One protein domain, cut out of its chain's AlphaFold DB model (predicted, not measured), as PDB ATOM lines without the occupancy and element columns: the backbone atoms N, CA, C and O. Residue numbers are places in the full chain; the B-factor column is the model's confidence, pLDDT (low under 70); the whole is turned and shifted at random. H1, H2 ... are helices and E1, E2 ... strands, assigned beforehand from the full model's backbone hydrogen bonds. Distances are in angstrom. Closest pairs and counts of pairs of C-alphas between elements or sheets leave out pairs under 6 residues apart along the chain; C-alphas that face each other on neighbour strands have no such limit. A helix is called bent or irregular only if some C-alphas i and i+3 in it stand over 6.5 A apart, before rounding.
ATOM      1  N   ASN A 149      28.634  19.590  -2.176       89.75
ATOM      2  CA  ASN A 149      29.469  18.995  -3.212       89.75
ATOM      3  C   ASN A 149      29.635  19.936  -4.418       89.75
ATOM      4  O   ASN A 149      30.750  20.084  -4.916       89.75
ATOM      5  N   TYR A 150      28.563  20.601  -4.870       91.44
ATOM      6  CA  TYR A 150      28.650  21.609  -5.935       91.44
ATOM      7  C   TYR A 150      29.566  22.764  -5.541       91.44
ATOM      8  O   TYR A 150      30.500  23.066  -6.284       91.44
ATOM      9  N   TYR A 151      29.364  23.338  -4.352       92.31
ATOM     10  CA  TYR A 151      30.197  24.420  -3.835       92.31
ATOM     11  C   TYR A 151      31.678  24.023  -3.796       92.31
ATOM     12  O   TYR A 151      32.519  24.696  -4.384       92.31
ATOM     13  N   SER A 152      32.003  22.867  -3.209       89.31
ATOM     14  CA  SER A 152      33.393  22.390  -3.119       89.31
ATOM     15  C   SER A 152      34.043  22.206  -4.499       89.31
ATOM     16  O   SER A 152      35.202  22.575  -4.705       89.31
ATOM     17  N   LYS A 153      33.301  21.653  -5.470       87.06
ATOM     18  CA  LYS A 153      33.786  21.429  -6.841       87.06
ATOM     19  C   LYS A 153      34.040  22.736  -7.587       87.06
ATOM     20  O   LYS A 153      35.088  22.863  -8.221       87.06
ATOM     21  N   ILE A 154      33.101  23.680  -7.522       91.50
ATOM     22  CA  ILE A 154      33.232  24.987  -8.176       91.50
ATOM     23  C   ILE A 154      34.381  25.776  -7.552       91.50
ATOM     24  O   ILE A 154      35.223  26.286  -8.287       91.50
ATOM     25  N   ASN A 155      34.492  25.766  -6.224       89.50
ATOM     26  CA  ASN A 155      35.581  26.424  -5.513       89.50
ATOM     27  C   ASN A 155      36.959  25.900  -5.970       89.50
ATOM     28  O   ASN A 155      37.848  26.682  -6.285       89.50
ATOM     29  N   ARG A 156      37.119  24.578  -6.148       87.88
ATOM     30  CA  ARG A 156      38.350  23.999  -6.732       87.88
ATOM     31  C   ARG A 156      38.623  24.494  -8.150       87.88
ATOM     32  O   ARG A 156      39.769  24.773  -8.481       87.88
ATOM     33  N   ILE A 157      37.597  24.550  -8.999       90.00
ATOM     34  CA  ILE A 157      37.766  24.982 -10.393       90.00
ATOM     35  C   ILE A 157      38.196  26.450 -10.457       90.00
ATOM     36  O   ILE A 157      39.046  26.789 -11.274       90.00
ATOM     37  N   ILE A 158      37.658  27.298  -9.579       91.44
ATOM     38  CA  ILE A 158      38.097  28.690  -9.445       91.44
ATOM     39  C   ILE A 158      39.600  28.746  -9.146       91.44
ATOM     40  O   ILE A 158      40.319  29.444  -9.853       91.44
ATOM     41  N   GLU A 159      40.098  27.956  -8.194       88.06
ATOM     42  CA  GLU A 159      41.532  27.904  -7.872       88.06
ATOM     43  C   GLU A 159      42.396  27.360  -9.026       88.06
ATOM     44  O   GLU A 159      43.478  27.885  -9.311       88.06
ATOM     45  N   ASP A 160      41.922  26.339  -9.750       88.06
ATOM     46  CA  ASP A 160      42.588  25.836 -10.963       88.06
ATOM     47  C   ASP A 160      42.656  26.930 -12.056       88.06
ATOM     48  O   ASP A 160      43.679  27.069 -12.731       88.06
ATOM     49  N   ILE A 161      41.608  27.750 -12.205       90.88
ATOM     50  CA  ILE A 161      41.578  28.880 -13.148       90.88
ATOM     51  C   ILE A 161      42.500  30.011 -12.685       90.88
ATOM     52  O   ILE A 161      43.276  30.510 -13.497       90.88
ATOM     53  N   ILE A 162      42.459  30.405 -11.408       90.69
ATOM     54  CA  ILE A 162      43.328  31.454 -10.850       90.69
ATOM     55  C   ILE A 162      44.792  31.064 -11.049       90.69
ATOM     56  O   ILE A 162      45.558  31.814 -11.654       90.69
ATOM     57  N   SER A 163      45.171  29.863 -10.611       88.50
ATOM     58  CA  SER A 163      46.552  29.382 -10.704       88.50
ATOM     59  C   SER A 163      47.032  29.173 -12.144       88.50
ATOM     60  O   SER A 163      48.226  29.310 -12.421       88.50
ATOM     61  N   GLY A 164      46.125  28.841 -13.068       90.38
ATOM     62  CA  GLY A 164      46.449  28.618 -14.473       90.38
ATOM     63  C   GLY A 164      46.493  29.894 -15.315       90.38
ATOM     64  O   GLY A 164      47.370  30.040 -16.169       90.38
ATOM     65  N   ALA A 165      45.560  30.822 -15.109       93.69
ATOM     66  CA  ALA A 165      45.334  31.955 -16.004       93.69
ATOM     67  C   ALA A 165      45.721  33.318 -15.419       93.69
ATOM     68  O   ALA A 165      45.846  34.277 -16.182       93.69
ATOM     69  N   PHE A 166      45.956  33.425 -14.110       93.75
ATOM     70  CA  PHE A 166      46.236  34.693 -13.436       93.75
ATOM     71  C   PHE A 166      47.594  34.671 -12.718       93.75
ATOM     72  O   PHE A 166      48.178  33.623 -12.448       93.75
ATOM     73  N   LYS A 167      48.145  35.860 -12.464       92.38
ATOM     74  CA  LYS A 167      49.382  36.092 -11.704       92.38
ATOM     75  C   LYS A 167      49.191  37.264 -10.760       92.38
ATOM     76  O   LYS A 167      48.381  38.139 -11.033       92.38
ATOM     77  N   GLU A 168      49.981  37.307  -9.699       91.25
ATOM     78  CA  GLU A 168      50.058  38.466  -8.814       91.25
ATOM     79  C   GLU A 168      51.278  39.326  -9.151       91.25
ATOM     80  O   GLU A 168      52.353  38.814  -9.484       91.25
ATOM     81  N   ASP A 169      51.108  40.646  -9.092       88.75
ATOM     82  CA  ASP A 169      52.222  41.590  -9.137       88.75
ATOM     83  C   ASP A 169      52.938  41.684  -7.772       88.75
ATOM     84  O   ASP A 169      52.516  41.105  -6.773       88.75
ATOM     85  N   GLU A 170      54.030  42.452  -7.696       91.00
ATOM     86  CA  GLU A 170      54.797  42.640  -6.448       91.00
ATOM     87  C   GLU A 170      53.992  43.293  -5.306       91.00
ATOM     88  O   GLU A 170      54.447  43.320  -4.162       91.00
ATOM     89  N   LYS A 171      52.814  43.852  -5.601       88.31
ATOM     90  CA  LYS A 171      51.912  44.482  -4.635       88.31
ATOM     91  C   LYS A 171      50.746  43.566  -4.247       88.31
ATOM     92  O   LYS A 171      49.917  43.993  -3.446       88.31
ATOM     93  N   GLY A 172      50.689  42.347  -4.787       85.88
ATOM     94  CA  GLY A 172      49.607  41.389  -4.563       85.88
ATOM     95  C   GLY A 172      48.355  41.651  -5.403       85.88
ATOM     96  O   GLY A 172      47.288  41.157  -5.057       85.88
ATOM     97  N   ASN A 173      48.433  42.442  -6.479       86.06
ATOM     98  CA  ASN A 173      47.298  42.611  -7.388       86.06
ATOM     99  C   ASN A 173      47.285  41.481  -8.420       86.06
ATOM    100  O   ASN A 173      48.249  41.317  -9.172       86.06
ATOM    101  N   GLY A 174      46.174  40.748  -8.484       86.75
ATOM    102  CA  GLY A 174      45.926  39.746  -9.515       86.75
ATOM    103  C   GLY A 174      45.723  40.372 -10.901       86.75
ATOM    104  O   GLY A 174      45.012  41.366 -11.047       86.75
ATOM    105  N   PHE A 175      46.326  39.785 -11.932       91.88
ATOM    106  CA  PHE A 175      46.141  40.156 -13.335       91.88
ATOM    107  C   PHE A 175      46.188  38.927 -14.247       91.88
ATOM    108  O   PHE A 175      46.799  37.908 -13.924       91.88
ATOM    109  N   TYR A 176      45.557  39.023 -15.417       95.00
ATOM    110  CA  TYR A 176      45.541  37.943 -16.399       95.00
ATOM    111  C   TYR A 176      46.929  37.711 -17.027       95.00
ATOM    112  O   TYR A 176      47.580  38.634 -17.524       95.00
ATOM    113  N   ASN A 177      47.387  36.458 -17.053       93.25
ATOM    114  CA  ASN A 177      48.684  36.064 -17.598       93.25
ATOM    115  C   ASN A 177      48.618  35.853 -19.120       93.25
ATOM    116  O   ASN A 177      48.762  34.741 -19.620       93.25
ATOM    117  N   SER A 178      48.487  36.938 -19.880       89.69
ATOM    118  CA  SER A 178      48.365  36.901 -21.349       89.69
ATOM    119  C   SER A 178      49.525  36.233 -22.101       89.69
ATOM    120  O   SER A 178      49.384  35.908 -23.278       89.69
ATOM    121  N   ASN A 179      50.668  35.994 -21.453       86.75
ATOM    122  CA  ASN A 179      51.809  35.323 -22.076       86.75
ATOM    123  C   ASN A 179      51.761  33.793 -21.992       86.75
ATOM    124  O   ASN A 179      52.427  33.145 -22.798       86.75
ATOM    125  N   ASP A 180      51.045  33.231 -21.017       87.12
ATOM    126  CA  ASP A 180      51.014  31.785 -20.762       87.12
ATOM    127  C   ASP A 180      49.812  31.424 -19.881       87.12
ATOM    128  O   ASP A 180      49.959  30.860 -18.798       87.12
ATOM    129  N   ALA A 181      48.619  31.849 -20.292       92.44
ATOM    130  CA  ALA A 181      47.408  31.483 -19.584       92.44
ATOM    131  C   ALA A 181      47.119  30.005 -19.843       92.44
ATOM    132  O   ALA A 181      47.224  29.502 -20.967       92.44
ATOM    133  N   HIS A 182      46.733  29.302 -18.790       90.38
ATOM    134  CA  HIS A 182      46.340  27.912 -18.858       90.38
ATOM    135  C   HIS A 182      44.951  27.727 -18.266       90.38
ATOM    136  O   HIS A 182      44.653  28.170 -17.165       90.38
ATOM    137  N   ILE A 183      44.118  27.017 -19.012       91.69
ATOM    138  CA  ILE A 183      42.821  26.525 -18.575       91.69
ATOM    139  C   ILE A 183      42.655  25.115 -19.142       91.69
ATOM    140  O   ILE A 183      43.194  24.811 -20.210       91.69
ATOM    141  N   LYS A 184      41.954  24.234 -18.429       90.44
ATOM    142  CA  LYS A 184      41.738  22.848 -18.856       90.44
ATOM    143  C   LYS A 184      40.341  22.707 -19.442       90.44
ATOM    144  O   LYS A 184      39.364  23.162 -18.851       90.44
ATOM    145  N   SER A 185      40.228  22.025 -20.580       91.19
ATOM    146  CA  SER A 185      38.918  21.817 -21.213       91.19
ATOM    147  C   SER A 185      37.990  20.965 -20.352       91.19
ATOM    148  O   SER A 185      36.774  21.132 -20.404       91.19
ATOM    149  N   ASP A 186      38.550  20.083 -19.526       88.12
ATOM    150  CA  ASP A 186      37.767  19.288 -18.589       88.12
ATOM    151  C   ASP A 186      37.157  20.148 -17.481       88.12
ATOM    152  O   ASP A 186      35.984  19.954 -17.182       88.12
ATOM    153  N   ASP A 187      37.860  21.153 -16.949       90.25
ATOM    154  CA  ASP A 187      37.284  22.054 -15.940       90.25
ATOM    155  C   ASP A 187      36.082  22.827 -16.503       90.25
ATOM    156  O   ASP A 187      35.039  22.901 -15.858       90.25
ATOM    157  N   ILE A 188      36.159  23.290 -17.755       93.44
ATOM    158  CA  ILE A 188      35.041  23.965 -18.438       93.44
ATOM    159  C   ILE A 188      33.833  23.022 -18.590       93.44
ATOM    160  O   ILE A 188      32.696  23.398 -18.292       93.44
ATOM    161  N   LYS A 189      34.066  21.765 -18.994       90.88
ATOM    162  CA  LYS A 189      33.003  20.745 -19.074       90.88
ATOM    163  C   LYS A 189      32.402  20.440 -17.702       90.88
ATOM    164  O   LYS A 189      31.201  20.196 -17.605       90.88
ATOM    165  N   TRP A 190      33.222  20.437 -16.652       89.38
ATOM    166  CA  TRP A 190      32.783  20.209 -15.279       89.38
ATOM    167  C   TRP A 190      31.903  21.342 -14.757       89.38
ATOM    168  O   TRP A 190      30.888  21.048 -14.126       89.38
ATOM    169  N   ILE A 191      32.224  22.605 -15.062       94.06
ATOM    170  CA  ILE A 191      31.353  23.750 -14.749       94.06
ATOM    171  C   ILE A 191      29.990  23.550 -15.417       94.06
ATOM    172  O   ILE A 191      28.967  23.537 -14.735       94.06
ATOM    173  N   HIS A 192      29.973  23.299 -16.732       93.69
ATOM    174  CA  HIS A 192      28.732  23.093 -17.483       93.69
ATOM    175  C   HIS A 192      27.881  21.953 -16.906       93.69
ATOM    176  O   HIS A 192      26.689  22.120 -16.652       93.69
ATOM    177  N   LYS A 193      28.504  20.796 -16.649       90.94
ATOM    178  CA  LYS A 193      27.840  19.637 -16.039       90.94
ATOM    179  C   LYS A 193      27.270  19.979 -14.658       90.94
ATOM    180  O   LYS A 193      26.137  19.615 -14.368       90.94
ATOM    181  N   THR A 194      28.028  20.701 -13.834       91.62
ATOM    182  CA  THR A 194      27.591  21.105 -12.489       91.62
ATOM    183  C   THR A 194      26.374  22.023 -12.556       91.62
ATOM    184  O   THR A 194      25.441  21.832 -11.785       91.62
ATOM    185  N   ILE A 195      26.326  22.959 -13.508       93.94
ATOM    186  CA  ILE A 195      25.168  23.842 -13.725       93.94
ATOM    187  C   ILE A 195      23.928  23.046 -14.149       93.94
ATOM    188  O   ILE A 195      22.825  23.308 -13.663       93.94
ATOM    189  N   ASP A 196      24.082  22.072 -15.048       93.06
ATOM    190  CA  ASP A 196      22.972  21.207 -15.462       93.06
ATOM    191  C   ASP A 196      22.427  20.393 -14.284       93.06
ATOM    192  O   ASP A 196      21.218  20.372 -14.042       93.06
ATOM    193  N   GLU A 197      23.314  19.763 -13.516       91.50
ATOM    194  CA  GLU A 197      22.949  18.971 -12.340       91.50
ATOM    195  C   GLU A 197      22.320  19.830 -11.235       91.50
ATOM    196  O   GLU A 197      21.333  19.415 -10.622       91.50
ATOM    197  N   PHE A 198      22.834  21.041 -11.026       92.38
ATOM    198  CA  PHE A 198      22.269  22.031 -10.116       92.38
ATOM    199  C   PHE A 198      20.827  22.387 -10.509       92.38
ATOM    200  O   PHE A 198      19.919  22.252  -9.688       92.38
ATOM    201  N   ASN A 199      20.586  22.753 -11.773       92.31
ATOM    202  CA  ASN A 199      19.249  23.114 -12.252       92.31
ATOM    203  C   ASN A 199      18.259  21.945 -12.135       92.31
ATOM    204  O   ASN A 199      17.105  22.138 -11.747       92.31
ATOM    205  N   ILE A 200      18.707  20.722 -12.442       92.56
ATOM    206  CA  ILE A 200      17.899  19.507 -12.277       92.56
ATOM    207  C   ILE A 200      17.570  19.275 -10.798       92.56
ATOM    208  O   ILE A 200      16.423  18.972 -10.466       92.56
ATOM    209  N   THR A 201      18.552  19.425  -9.907       91.69
ATOM    210  CA  THR A 201      18.363  19.251  -8.461       91.69
ATOM    211  C   THR A 201      17.354  20.258  -7.927       91.69
ATOM    212  O   THR A 201      16.369  19.847  -7.318       91.69
ATOM    213  N   LEU A 202      17.529  21.545  -8.238       91.50
ATOM    214  CA  LEU A 202      16.631  22.626  -7.826       91.50
ATOM    215  C   LEU A 202      15.200  22.415  -8.342       91.50
ATOM    216  O   LEU A 202      14.224  22.579  -7.607       91.50
ATOM    217  N   ALA A 203      15.052  21.980  -9.597       91.50
ATOM    218  CA  ALA A 203      13.747  21.690 -10.179       91.50
ATOM    219  C   ALA A 203      13.010  20.552  -9.450       91.50
ATOM    220  O   ALA A 203      11.782  20.618  -9.333       91.50
ATOM    221  N   ASN A 204      13.754  19.559  -8.951       91.25
ATOM    222  CA  ASN A 204      13.238  18.345  -8.321       91.25
ATOM    223  C   ASN A 204      12.930  18.475  -6.820       91.25
ATOM    224  O   ASN A 204      12.352  17.540  -6.264       91.25
ATOM    225  N   ILE A 205      13.278  19.595  -6.174       91.00
ATOM    226  CA  ILE A 205      12.922  19.850  -4.770       91.00
ATOM    227  C   ILE A 205      11.397  19.906  -4.643       91.00
ATOM    228  O   ILE A 205      10.739  20.721  -5.299       91.00
ATOM    229  N   LYS A 206      10.822  19.033  -3.807       89.62
ATOM    230  CA  LYS A 206       9.361  18.945  -3.631       89.62
ATOM    231  C   LYS A 206       8.809  19.981  -2.664       89.62
ATOM    232  O   LYS A 206       7.667  20.416  -2.814       89.62
ATOM    233  N   GLU A 207       9.591  20.337  -1.655       88.31
ATOM    234  CA  GLU A 207       9.195  21.307  -0.646       88.31
ATOM    235  C   GLU A 207       9.199  22.719  -1.246       88.31
ATOM    236  O   GLU A 207      10.241  23.261  -1.604       88.31
ATOM    237  N   VAL A 208       8.009  23.309  -1.383       89.06
ATOM    238  CA  VAL A 208       7.810  24.579  -2.100       89.06
ATOM    239  C   VAL A 208       8.527  25.743  -1.417       89.06
ATOM    240  O   VAL A 208       9.099  26.587  -2.104       89.06
ATOM    241  N   GLU A 209       8.499  25.791  -0.084       87.50
ATOM    242  CA  GLU A 209       9.134  26.865   0.685       87.50
ATOM    243  C   GLU A 209      10.656  26.788   0.587       87.50
ATOM    244  O   GLU A 209      11.277  27.787   0.229       87.50
ATOM    245  N   LEU A 210      11.236  25.599   0.788       87.44
ATOM    246  CA  LEU A 210      12.662  25.355   0.578       87.44
ATOM    247  C   LEU A 210      13.078  25.700  -0.852       87.44
ATOM    248  O   LEU A 210      14.006  26.475  -1.052       87.44
ATOM    249  N   LYS A 211      12.369  25.176  -1.857       91.75
ATOM    250  CA  LYS A 211      12.683  25.435  -3.266       91.75
ATOM    251  C   LYS A 211      12.711  26.927  -3.571       91.75
ATOM    252  O   LYS A 211      13.658  27.394  -4.192       91.75
ATOM    253  N   LYS A 212      11.692  27.667  -3.128       90.50
ATOM    254  CA  LYS A 212      11.623  29.113  -3.331       90.50
ATOM    255  C   LYS A 212      12.765  29.831  -2.613       90.50
ATOM    256  O   LYS A 212      13.399  30.689  -3.212       90.50
ATOM    257  N   ALA A 213      13.034  29.455  -1.364       88.06
ATOM    258  CA  ALA A 213      14.114  30.031  -0.575       88.06
ATOM    259  C   ALA A 213      15.466  29.882  -1.289       88.06
ATOM    260  O   ALA A 213      16.191  30.865  -1.394       88.06
ATOM    261  N   LEU A 214      15.747  28.695  -1.844       89.94
ATOM    262  CA  LEU A 214      16.970  28.439  -2.602       89.94
ATOM    263  C   LEU A 214      16.977  29.149  -3.964       89.94
ATOM    264  O   LEU A 214      18.005  29.686  -4.353       89.94
ATOM    265  N   GLU A 215      15.857  29.172  -4.697       91.06
ATOM    266  CA  GLU A 215      15.742  29.875  -5.987       91.06
ATOM    267  C   GLU A 215      15.996  31.384  -5.867       91.06
ATOM    268  O   GLU A 215      16.552  31.971  -6.794       91.06
ATOM    269  N   ASP A 216      15.615  31.997  -4.743       90.19
ATOM    270  CA  ASP A 216      15.801  33.429  -4.476       90.19
ATOM    271  C   ASP A 216      17.283  33.808  -4.242       90.19
ATOM    272  O   ASP A 216      17.620  34.993  -4.262       90.19
ATOM    273  N   THR A 217      18.173  32.825  -4.063       90.12
ATOM    274  CA  THR A 217      19.617  33.028  -3.838       90.12
ATOM    275  C   THR A 217      20.423  33.126  -5.141       90.12
ATOM    276  O   THR A 217      21.581  33.533  -5.105       90.12
ATOM    277  N   PHE A 218      19.833  32.798  -6.298       90.88
ATOM    278  CA  PHE A 218      20.555  32.722  -7.574       90.88
ATOM    279  C   PHE A 218      20.115  33.761  -8.605       90.88
ATOM    280  O   PHE A 218      18.926  33.898  -8.916       90.88
ATOM    281  N   ASP A 219      21.089  34.388  -9.261       93.00
ATOM    282  CA  ASP A 219      20.878  35.147 -10.483       93.00
ATOM    283  C   ASP A 219      20.780  34.206 -11.698       93.00
ATOM    284  O   ASP A 219      21.752  33.644 -12.217       93.00
ATOM    285  N   LYS A 220      19.553  34.058 -12.206       92.56
ATOM    286  CA  LYS A 220      19.256  33.243 -13.393       92.56
ATOM    287  C   LYS A 220      19.952  33.763 -14.652       92.56
ATOM    288  O   LYS A 220      20.254  32.960 -15.542       92.56
ATOM    289  N   GLU A 221      20.201  35.069 -14.750       95.50
ATOM    290  CA  GLU A 221      20.939  35.655 -15.870       95.50
ATOM    291  C   GLU A 221      22.422  35.279 -15.785       95.50
ATOM    292  O   GLU A 221      23.003  34.871 -16.794       95.50
ATOM    293  N   ASN A 222      23.009  35.312 -14.582       96.38
ATOM    294  CA  ASN A 222      24.379  34.860 -14.334       96.38
ATOM    295  C   ASN A 222      24.583  33.389 -14.724       96.38
ATOM    296  O   ASN A 222      25.477  33.084 -15.513       96.38
ATOM    297  N   ILE A 223      23.720  32.488 -14.243       94.75
ATOM    298  CA  ILE A 223      23.801  31.050 -14.551       94.75
ATOM    299  C   ILE A 223      23.667  30.791 -16.055       94.75
ATOM    300  O   ILE A 223      24.399  29.972 -16.616       94.75
ATOM    301  N   SER A 224      22.741  31.490 -16.720       95.06
ATOM    302  CA  SER A 224      22.530  31.343 -18.164       95.06
ATOM    303  C   SER A 224      23.760  31.799 -18.950       95.06
ATOM    304  O   SER A 224      24.241  31.059 -19.806       95.06
ATOM    305  N   ALA A 225      24.321  32.963 -18.607       96.19
ATOM    306  CA  ALA A 225      25.539  33.477 -19.227       96.19
ATOM    307  C   ALA A 225      26.739  32.544 -18.994       96.19
ATOM    308  O   ALA A 225      27.462  32.217 -19.934       96.19
ATOM    309  N   LEU A 226      26.922  32.049 -17.765       96.31
ATOM    310  CA  LEU A 226      27.991  31.108 -17.432       96.31
ATOM    311  C   LEU A 226      27.887  29.825 -18.268       96.31
ATOM    312  O   LEU A 226      28.880  29.353 -18.824       96.31
ATOM    313  N   LYS A 227      26.671  29.288 -18.416       95.19
ATOM    314  CA  LYS A 227      26.420  28.107 -19.245       95.19
ATOM    315  C   LYS A 227      26.770  28.348 -20.715       95.19
ATOM    316  O   LYS A 227      27.384  27.479 -21.334       95.19
ATOM    317  N   GLU A 228      26.409  29.507 -21.264       95.25
ATOM    318  CA  GLU A 228      26.733  29.888 -22.644       95.25
ATOM    319  C   GLU A 228      28.248  29.983 -22.881       95.25
ATOM    320  O   GLU A 228      28.746  29.475 -23.890       95.25
ATOM    321  N   ILE A 229      28.996  30.549 -21.928       95.12
ATOM    322  CA  ILE A 229      30.463  30.617 -21.990       95.12
ATOM    323  C   ILE A 229      31.064  29.209 -22.070       95.12
ATOM    324  O   ILE A 229      31.945  28.961 -22.894       95.12
ATOM    325  N   CYS A 230      30.566  28.260 -21.269       93.81
ATOM    326  CA  CYS A 230      31.113  26.902 -21.229       93.81
ATOM    327  C   CYS A 230      30.846  26.060 -22.491       93.81
ATOM    328  O   CYS A 230      31.566  25.087 -22.722       93.81
ATOM    329  N   ILE A 231      29.832  26.391 -23.299       92.19
ATOM    330  CA  ILE A 231      29.516  25.667 -24.550       92.19
ATOM    331  C   ILE A 231      30.084  26.338 -25.806       92.19
ATOM    332  O   ILE A 231      30.017  25.763 -26.894       92.19
ATOM    333  N   SER A 232      30.619  27.552 -25.678       89.94
ATOM    334  CA  SER A 232      31.161  28.318 -26.797       89.94
ATOM    335  C   SER A 232      32.445  27.685 -27.345       89.94
ATOM    336  O   SER A 232      33.401  27.464 -26.605       89.94
ATOM    337  N   ASP A 233      32.527  27.465 -28.663       89.38
ATOM    338  CA  ASP A 233      33.762  27.041 -29.356       89.38
ATOM    339  C   ASP A 233      34.710  28.237 -29.626       89.38
ATOM    340  O   ASP A 233      35.176  28.499 -30.744       89.38
ATOM    341  N   GLY A 234      34.923  29.031 -28.574       93.19
ATOM    342  CA  GLY A 234      35.691  30.273 -28.572       93.19
ATOM    343  C   GLY A 234      37.207  30.077 -28.502       93.19
ATOM    344  O   GLY A 234      37.747  28.973 -28.631       93.19
ATOM    345  N   ASN A 235      37.934  31.177 -28.307       95.75
ATOM    346  CA  ASN A 235      39.392  31.133 -28.165       95.75
ATOM    347  C   ASN A 235      39.828  30.461 -26.859       95.75
ATOM    348  O   ASN A 235      40.873  29.813 -26.848       95.75
ATOM    349  N   MET A 236      39.022  30.551 -25.799       95.50
ATOM    350  CA  MET A 236      39.220  29.833 -24.543       95.50
ATOM    351  C   MET A 236      39.196  28.325 -24.771       95.50
ATOM    352  O   MET A 236      40.132  27.643 -24.368       95.50
ATOM    353  N   MET A 237      38.186  27.789 -25.464       94.62
ATOM    354  CA  MET A 237      38.116  26.348 -25.741       94.62
ATOM    355  C   MET A 237      39.249  25.877 -26.652       94.62
ATOM    356  O   MET A 237      39.785  24.783 -26.462       94.62
ATOM    357  N   LYS A 238      39.675  26.707 -27.610       94.19
ATOM    358  CA  LYS A 238      40.865  26.421 -28.422       94.19
ATOM    359  C   LYS A 238      42.119  26.361 -27.558       94.19
ATOM    360  O   LYS A 238      42.839  25.372 -27.650       94.19
ATOM    361  N   LEU A 239      42.339  27.349 -26.683       94.56
ATOM    362  CA  LEU A 239      43.449  27.358 -25.725       94.56
ATOM    363  C   LEU A 239      43.420  26.120 -24.819       94.56
ATOM    364  O   LEU A 239      44.442  25.463 -24.641       94.56
ATOM    365  N   ALA A 240      42.240  25.772 -24.304       93.31
ATOM    366  CA  ALA A 240      42.018  24.667 -23.377       93.31
ATOM    367  C   ALA A 240      42.331  23.282 -23.967       93.31
ATOM    368  O   ALA A 240      42.558  22.326 -23.226       93.31
ATOM    369  N   ASN A 241      42.322  23.170 -25.297       92.00
ATOM    370  CA  ASN A 241      42.600  21.939 -26.034       92.00
ATOM    371  C   ASN A 241      44.026  21.883 -26.614       92.00
ATOM    372  O   ASN A 241      44.388  20.882 -27.236       92.00
ATOM    373  N   LEU A 242      44.844  22.928 -26.440       90.81
ATOM    374  CA  LEU A 242      46.235  22.918 -26.894       90.81
ATOM    375  C   LEU A 242      47.120  22.070 -25.973       90.81
ATOM    376  O   LEU A 242      47.034  22.151 -24.746       90.81
ATOM    377  N   SER A 243      48.043  21.316 -26.580       83.81
ATOM    378  CA  SER A 243      49.145  20.686 -25.843       83.81
ATOM    379  C   SER A 243      50.013  21.751 -25.167       83.81
ATOM    380  O   SER A 243      50.197  22.843 -25.708       83.81
ATOM    381  N   LEU A 244      50.590  21.411 -24.011       79.31
ATOM    382  CA  LEU A 244      51.545  22.260 -23.289       79.31
ATOM    383  C   LEU A 244      52.811  22.559 -24.113       79.31
ATOM    384  O   LEU A 244      53.437  23.589 -23.895       79.31
ATOM    385  N   ASP A 245      53.146  21.716 -25.094       83.44
ATOM    386  CA  ASP A 245      54.371  21.855 -25.895       83.44
ATOM    387  C   ASP A 245      54.264  22.892 -27.036       83.44
ATOM    388  O   ASP A 245      55.280  23.291 -27.606       83.44
ATOM    389  N   ASP A 246      53.056  23.353 -27.390       86.38
ATOM    390  CA  ASP A 246      52.833  24.303 -28.495       86.38
ATOM    391  C   ASP A 246      52.876  25.764 -28.004       86.38
ATOM    392  O   ASP A 246      51.884  26.495 -28.036       86.38
ATOM    393  N   MET A 247      54.039  26.178 -27.489       86.50
ATOM    394  CA  MET A 247      54.230  27.468 -26.801       86.50
ATOM    395  C   MET A 247      53.828  28.688 -27.644       86.50
ATOM    396  O   MET A 247      53.284  29.657 -27.112       86.50
ATOM    397  N   GLU A 248      54.079  28.655 -28.955       88.69
ATOM    398  CA  GLU A 248      53.760  29.769 -29.852       88.69
ATOM    399  C   GLU A 248      52.245  29.948 -29.995       88.69
ATOM    400  O   GLU A 248      51.726  31.043 -29.751       88.69
ATOM    401  N   LYS A 249      51.511  28.862 -30.283       90.00
ATOM    402  CA  LYS A 249      50.047  28.922 -30.357       90.00
ATOM    403  C   LYS A 249      49.419  29.191 -29.001       90.00
ATOM    404  O   LYS A 249      48.447  29.935 -28.929       90.00
ATOM    405  N   ARG A 250      49.962  28.628 -27.918       90.44
ATOM    406  CA  ARG A 250      49.468  28.904 -26.562       90.44
ATOM    407  C   ARG A 250      49.545  30.384 -26.237       90.44
ATOM    408  O   ARG A 250      48.564  30.929 -25.744       90.44
ATOM    409  N   ARG A 251      50.651  31.055 -26.563       91.69
ATOM    410  CA  ARG A 251      50.779  32.502 -26.365       91.69
ATOM    411  C   ARG A 251      49.770  33.283 -27.205       91.69
ATOM    412  O   ARG A 251      49.124  34.194 -26.696       91.69
ATOM    413  N   GLU A 252      49.602  32.914 -28.474       93.81
ATOM    414  CA  GLU A 252      48.615  33.541 -29.360       93.81
ATOM    415  C   GLU A 252      47.188  33.415 -28.801       93.81
ATOM    416  O   GLU A 252      46.459  34.406 -28.701       93.81
ATOM    417  N   PHE A 253      46.791  32.203 -28.412       94.50
ATOM    418  CA  PHE A 253      45.459  31.936 -27.878       94.50
ATOM    419  C   PHE A 253      45.271  32.451 -26.450       94.50
ATOM    420  O   PHE A 253      44.155  32.832 -26.122       94.50
ATOM    421  N   SER A 254      46.331  32.570 -25.643       94.69
ATOM    422  CA  SER A 254      46.280  33.227 -24.328       94.69
ATOM    423  C   SER A 254      45.816  34.673 -24.469       94.69
ATOM    424  O   SER A 254      44.892  35.090 -23.783       94.69
ATOM    425  N   ILE A 255      46.368  35.434 -25.415       95.69
ATOM    426  CA  ILE A 255      45.933  36.820 -25.650       95.69
ATOM    427  C   ILE A 255      44.486  36.851 -26.161       95.69
ATOM    428  O   ILE A 255      43.664  37.636 -25.701       95.69
ATOM    429  N   LYS A 256      44.148  35.979 -27.118       96.12
ATOM    430  CA  LYS A 256      42.815  35.966 -27.743       96.12
ATOM    431  C   LYS A 256      41.695  35.490 -26.814       96.12
ATOM    432  O   LYS A 256      40.542  35.844 -27.047       96.12
ATOM    433  N   ALA A 257      42.020  34.667 -25.820       96.25
ATOM    434  CA  ALA A 257      41.073  34.105 -24.865       96.25
ATOM    435  C   ALA A 257      40.855  34.988 -23.630       96.25
ATOM    436  O   ALA A 257      39.954  34.685 -22.858       96.25
ATOM    437  N   GLU A 258      41.629  36.066 -23.450       96.38
ATOM    438  CA  GLU A 258      41.601  36.916 -22.251       96.38
ATOM    439  C   GLU A 258      40.181  37.303 -21.840       96.38
ATOM    440  O   GLU A 258      39.753  36.987 -20.736       96.38
ATOM    441  N   LYS A 259      39.407  37.883 -22.766       95.69
ATOM    442  CA  LYS A 259      38.028  38.288 -22.481       95.69
ATOM    443  C   LYS A 259      37.156  37.108 -22.038       95.69
ATOM    444  O   LYS A 259      36.419  37.243 -21.073       95.69
ATOM    445  N   GLU A 260      37.236  35.978 -22.739       96.12
ATOM    446  CA  GLU A 260      36.420  34.793 -22.441       96.12
ATOM    447  C   GLU A 260      36.779  34.192 -21.072       96.12
ATOM    448  O   GLU A 260      35.889  33.788 -20.332       96.12
ATOM    449  N   ILE A 261      38.067  34.166 -20.712       96.38
ATOM    450  CA  ILE A 261      38.540  33.608 -19.439       96.38
ATOM    451  C   ILE A 261      38.234  34.542 -18.269       96.38
ATOM    452  O   ILE A 261      37.810  34.069 -17.218       96.38
ATOM    453  N   THR A 262      38.418  35.855 -18.432       95.44
ATOM    454  CA  THR A 262      38.029  36.826 -17.402       95.44
ATOM    455  C   THR A 262      36.520  36.798 -17.179       95.44
ATOM    456  O   THR A 262      36.078  36.727 -16.040       95.44
ATOM    457  N   GLU A 263      35.724  36.751 -18.251       96.44
ATOM    458  CA  GLU A 263      34.265  36.655 -18.145       96.44
ATOM    459  C   GLU A 263      33.821  35.329 -17.505       96.44
ATOM    460  O   GLU A 263      32.937  35.332 -16.649       96.44
ATOM    461  N   LEU A 264      34.469  34.207 -17.847       96.69
ATOM    462  CA  LEU A 264      34.257  32.928 -17.164       96.69
ATOM    463  C   LEU A 264      34.531  33.057 -15.662       96.69
ATOM    464  O   LEU A 264      33.703  32.637 -14.860       96.69
ATOM    465  N   TYR A 265      35.687  33.610 -15.289       95.88
ATOM    466  CA  TYR A 265      36.101  33.755 -13.897       95.88
ATOM    467  C   TYR A 265      35.120  34.615 -13.093       95.88
ATOM    468  O   TYR A 265      34.695  34.198 -12.016       95.88
ATOM    469  N   ASP A 266      34.706  35.761 -13.634       95.69
ATOM    470  CA  ASP A 266      33.768  36.669 -12.969       95.69
ATOM    471  C   ASP A 266      32.421  35.975 -12.713       95.69
ATOM    472  O   ASP A 266      31.916  35.952 -11.590       95.69
ATOM    473  N   LYS A 267      31.852  35.343 -13.747       97.44
ATOM    474  CA  LYS A 267      30.551  34.659 -13.667       97.44
ATOM    475  C   LYS A 267      30.589  33.429 -12.762       97.44
ATOM    476  O   LYS A 267      29.643  33.175 -12.014       97.44
ATOM    477  N   LEU A 268      31.691  32.681 -12.804       96.88
ATOM    478  CA  LEU A 268      31.911  31.519 -11.949       96.88
ATOM    479  C   LEU A 268      32.082  31.919 -10.481       96.88
ATOM    480  O   LEU A 268      31.570  31.223  -9.607       96.88
ATOM    481  N   SER A 269      32.758  33.039 -10.213       95.56
ATOM    482  CA  SER A 269      32.934  33.570  -8.857       95.56
ATOM    483  C   SER A 269      31.595  33.968  -8.241       95.56
ATOM    484  O   SER A 269      31.304  33.546  -7.125       95.56
ATOM    485  N   ILE A 270      30.735  34.658  -9.001       96.62
ATOM    486  CA  ILE A 270      29.362  34.967  -8.571       96.62
ATOM    487  C   ILE A 270      28.596  33.671  -8.278       96.62
ATOM    488  O   ILE A 270      28.027  33.523  -7.204       96.62
ATOM    489  N   PHE A 271      28.640  32.688  -9.182       96.75
ATOM    490  CA  PHE A 271      27.948  31.413  -8.965       96.75
ATOM    491  C   PHE A 271      28.445  30.666  -7.714       96.75
ATOM    492  O   PHE A 271      27.668  30.026  -7.009       96.75
ATOM    493  N   ASN A 272      29.738  30.757  -7.403       95.06
ATOM    494  CA  ASN A 272      30.311  30.181  -6.189       95.06
ATOM    495  C   ASN A 272      29.828  30.886  -4.912       95.06
ATOM    496  O   ASN A 272      29.560  30.211  -3.919       95.06
ATOM    497  N   GLU A 273      29.690  32.215  -4.936       94.25
ATOM    498  CA  GLU A 273      29.088  32.989  -3.841       94.25
ATOM    499  C   GLU A 273      27.609  32.627  -3.644       94.25
ATOM    500  O   GLU A 273      27.168  32.437  -2.512       94.25
ATOM    501  N   GLU A 274      26.855  32.445  -4.728       94.62
ATOM    502  CA  GLU A 274      25.453  32.009  -4.667       94.62
ATOM    503  C   GLU A 274      25.321  30.589  -4.085       94.62
ATOM    504  O   GLU A 274      24.463  30.328  -3.238       94.62
ATOM    505  N   LEU A 275      26.205  29.664  -4.482       94.06
ATOM    506  CA  LEU A 275      26.271  28.318  -3.900       94.06
ATOM    507  C   LEU A 275      26.585  28.356  -2.400       94.06
ATOM    508  O   LEU A 275      25.980  27.604  -1.635       94.06
ATOM    509  N   TYR A 276      27.505  29.228  -1.978       91.94
ATOM    510  CA  TYR A 276      27.798  29.452  -0.565       91.94
ATOM    511  C   TYR A 276      26.565  29.978   0.182       91.94
ATOM    512  O   TYR A 276      26.190  29.408   1.205       91.94
ATOM    513  N   GLY A 277      25.873  30.980  -0.370       91.12
ATOM    514  CA  GLY A 277      24.647  31.531   0.211       91.12
ATOM    515  C   GLY A 277      23.538  30.489   0.383       91.12
ATOM    516  O   GLY A 277      22.845  30.487   1.400       91.12
ATOM    517  N   VAL A 278      23.404  29.544  -0.554       90.38
ATOM    518  CA  VAL A 278      22.466  28.422  -0.397       90.38
ATOM    519  C   VAL A 278      22.849  27.522   0.762       90.38
ATOM    520  O   VAL A 278      21.984  27.157   1.556       90.38
ATOM    521  N   VAL A 279      24.125  27.166   0.882       88.12
ATOM    522  CA  VAL A 279      24.590  26.337   1.996       88.12
ATOM    523  C   VAL A 279      24.314  27.026   3.333       88.12
ATOM    524  O   VAL A 279      23.784  26.388   4.243       88.12
ATOM    525  N   GLU A 280      24.603  28.325   3.449       88.00
ATOM    526  CA  GLU A 280      24.292  29.099   4.656       88.00
ATOM    527  C   GLU A 280      22.793  29.081   4.961       88.00
ATOM    528  O   GLU A 280      22.391  28.781   6.083       88.00
ATOM    529  N   GLN A 281      21.952  29.317   3.953       88.19
ATOM    530  CA  GLN A 281      20.500  29.309   4.104       88.19
ATOM    531  C   GLN A 281      19.962  27.943   4.544       88.19
ATOM    532  O   GLN A 281      19.048  27.877   5.368       88.19
ATOM    533  N   MET A 282      20.526  26.847   4.032       87.25
ATOM    534  CA  MET A 282      20.166  25.497   4.466       87.25
ATOM    535  C   MET A 282      20.532  25.271   5.938       87.25
ATOM    536  O   MET A 282      19.694  24.821   6.721       87.25
ATOM    537  N   ILE A 283      21.737  25.652   6.356       83.06
ATOM    538  CA  ILE A 283      22.166  25.538   7.757       83.06
ATOM    539  C   ILE A 283      21.265  26.391   8.674       83.06
ATOM    540  O   ILE A 283      20.853  25.946   9.750       83.06
ATOM    541  N   ASP A 284      20.880  27.583   8.226       84.12
ATOM    542  CA  ASP A 284      19.956  28.474   8.929       84.12
ATOM    543  C   ASP A 284      18.554  27.871   9.096       84.12
ATOM    544  O   ASP A 284      17.944  27.986  10.158       84.12
ATOM    545  N   ILE A 285      18.024  27.218   8.059       83.12
ATOM    546  CA  ILE A 285      16.728  26.528   8.129       83.12
ATOM    547  C   ILE A 285      16.810  25.371   9.125       83.12
ATOM    548  O   ILE A 285      15.935  25.238   9.980       83.12
ATOM    549  N   LYS A 286      17.883  24.578   9.052       81.25
ATOM    550  CA  LYS A 286      18.102  23.418   9.918       81.25
ATOM    551  C   LYS A 286      18.194  23.797  11.395       81.25
ATOM    552  O   LYS A 286      17.620  23.121  12.235       81.25
ATOM    553  N   THR A 287      18.880  24.891  11.718       77.38
ATOM    554  CA  THR A 287      19.056  25.352  13.109       77.38
ATOM    555  C   THR A 287      17.802  25.978  13.728       77.38
ATOM    556  O   THR A 287      17.740  26.137  14.948       77.38
ATOM    557  N   ARG A 288      16.802  26.351  12.916       75.31
ATOM    558  CA  ARG A 288      15.527  26.929  13.381       75.31
ATOM    559  C   ARG A 288      14.434  25.884  13.642       75.31
ATOM    560  O   ARG A 288      13.398  26.260  14.195       75.31
ATOM    561  N   GLN A 289      14.635  24.637  13.215       58.97
ATOM    562  CA  GLN A 289      13.720  23.506  13.428       58.97
ATOM    563  C   GLN A 289      14.019  22.788  14.749       58.97
ATOM    564  O   GLN A 289      13.039  22.329  15.379       58.97
TER     565      GLN A 289
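Overview. This is residues 149 to 289 of the 289 residues of an uncharacterized protein of Clostridium sp. CAG:221 (UniProt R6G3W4). An elongated helical body has four helices, H1, H2, H4 and the long arm H6b of the bent helix H6, packed in a ring, H1 and H4 on H6b and H2 on both of them. H3 packs at one end, H5 and the arm H6a make a helical hairpin at the other, and a small hairpin of E1 and E2 points away from the body after H1. The printed part has 141 residues with six named helices and two named strands, in the order H1 E1 E2 H2 H3 H4 H5 H6; the sheet, E1 - E2, is antiparallel and the class is mostly helix. It is only just compact, close to loose, with a radius of gyration of the C-alphas of 17.2 A and spans of 58 by 35 by 22 A.

Arrangement. H1, residues 149 to 165, leads by a tight link into E1, residues 166 to 168, which forms an antiparallel hairpin with E2, residues 174 to 176. N 167 and O 175 are 2.9 A apart, within hydrogen-bond range. H2, residues 185 to 204, touches residues 150 to 157 of H1, opposite ways at a shallow tilt of 24 degrees; the closest C-alphas are those of Ile 157 and Asp 187, 6.3 A. H3, residues 208 to 215, forms a helical hairpin with H2, closest at the C-alphas of Leu 202 and Lys 211, 6.7 A. H4, residues 220 to 231, touches H2, closest at the C-alphas of Ile 188 and Cys 230, 5.6 A. H5, residues 235 to 240, is close to H2 but not clearly touching it, with the C-alphas of Ser 185 and Ala 240 4.7 A apart. The hub is H6, residues 247 to 288, by its hydrogen bonds one helix but bent: C-alphas 256 and 259 are 7.5 A apart. Its arms are H6a, residues 247 to 256, and H6b, residues 259 to 288. H6a touches H5, closest at the C-alphas of Leu 239 and Phe 253, 5.4 A. H6b touches H1, closest at the C-alphas of Tyr 151 and Leu 275, 5.5 A, and H4, closest at those of Leu 226 and Lys 267, 5.8 A. It only just touches H3, with 3 pairs of C-alphas within 8 A. In each helix and arm every O i to N i+4 pair is within hydrogen-bond range.

Along the chain. H1 begins at C-alpha 149, (29.469, 18.995, -3.212), and is 24.2 A long. H2 is 28.9 A long, H4 16.9 A and H6a 14.3 A. H6b, 43.8 A long, begins at C-alpha 259, (38.028, 38.288, -22.481), and ends at C-alpha 288, (15.527, 26.929, 13.381).

Size, cuts and confidence. The C-alphas farthest apart, those of Glu 248 and Gln 289, are 59.3 A apart. The printed part has no cut and no long link. The mean pLDDT of the printed part is 91.0, and residue 289, the chain's last, is under 70.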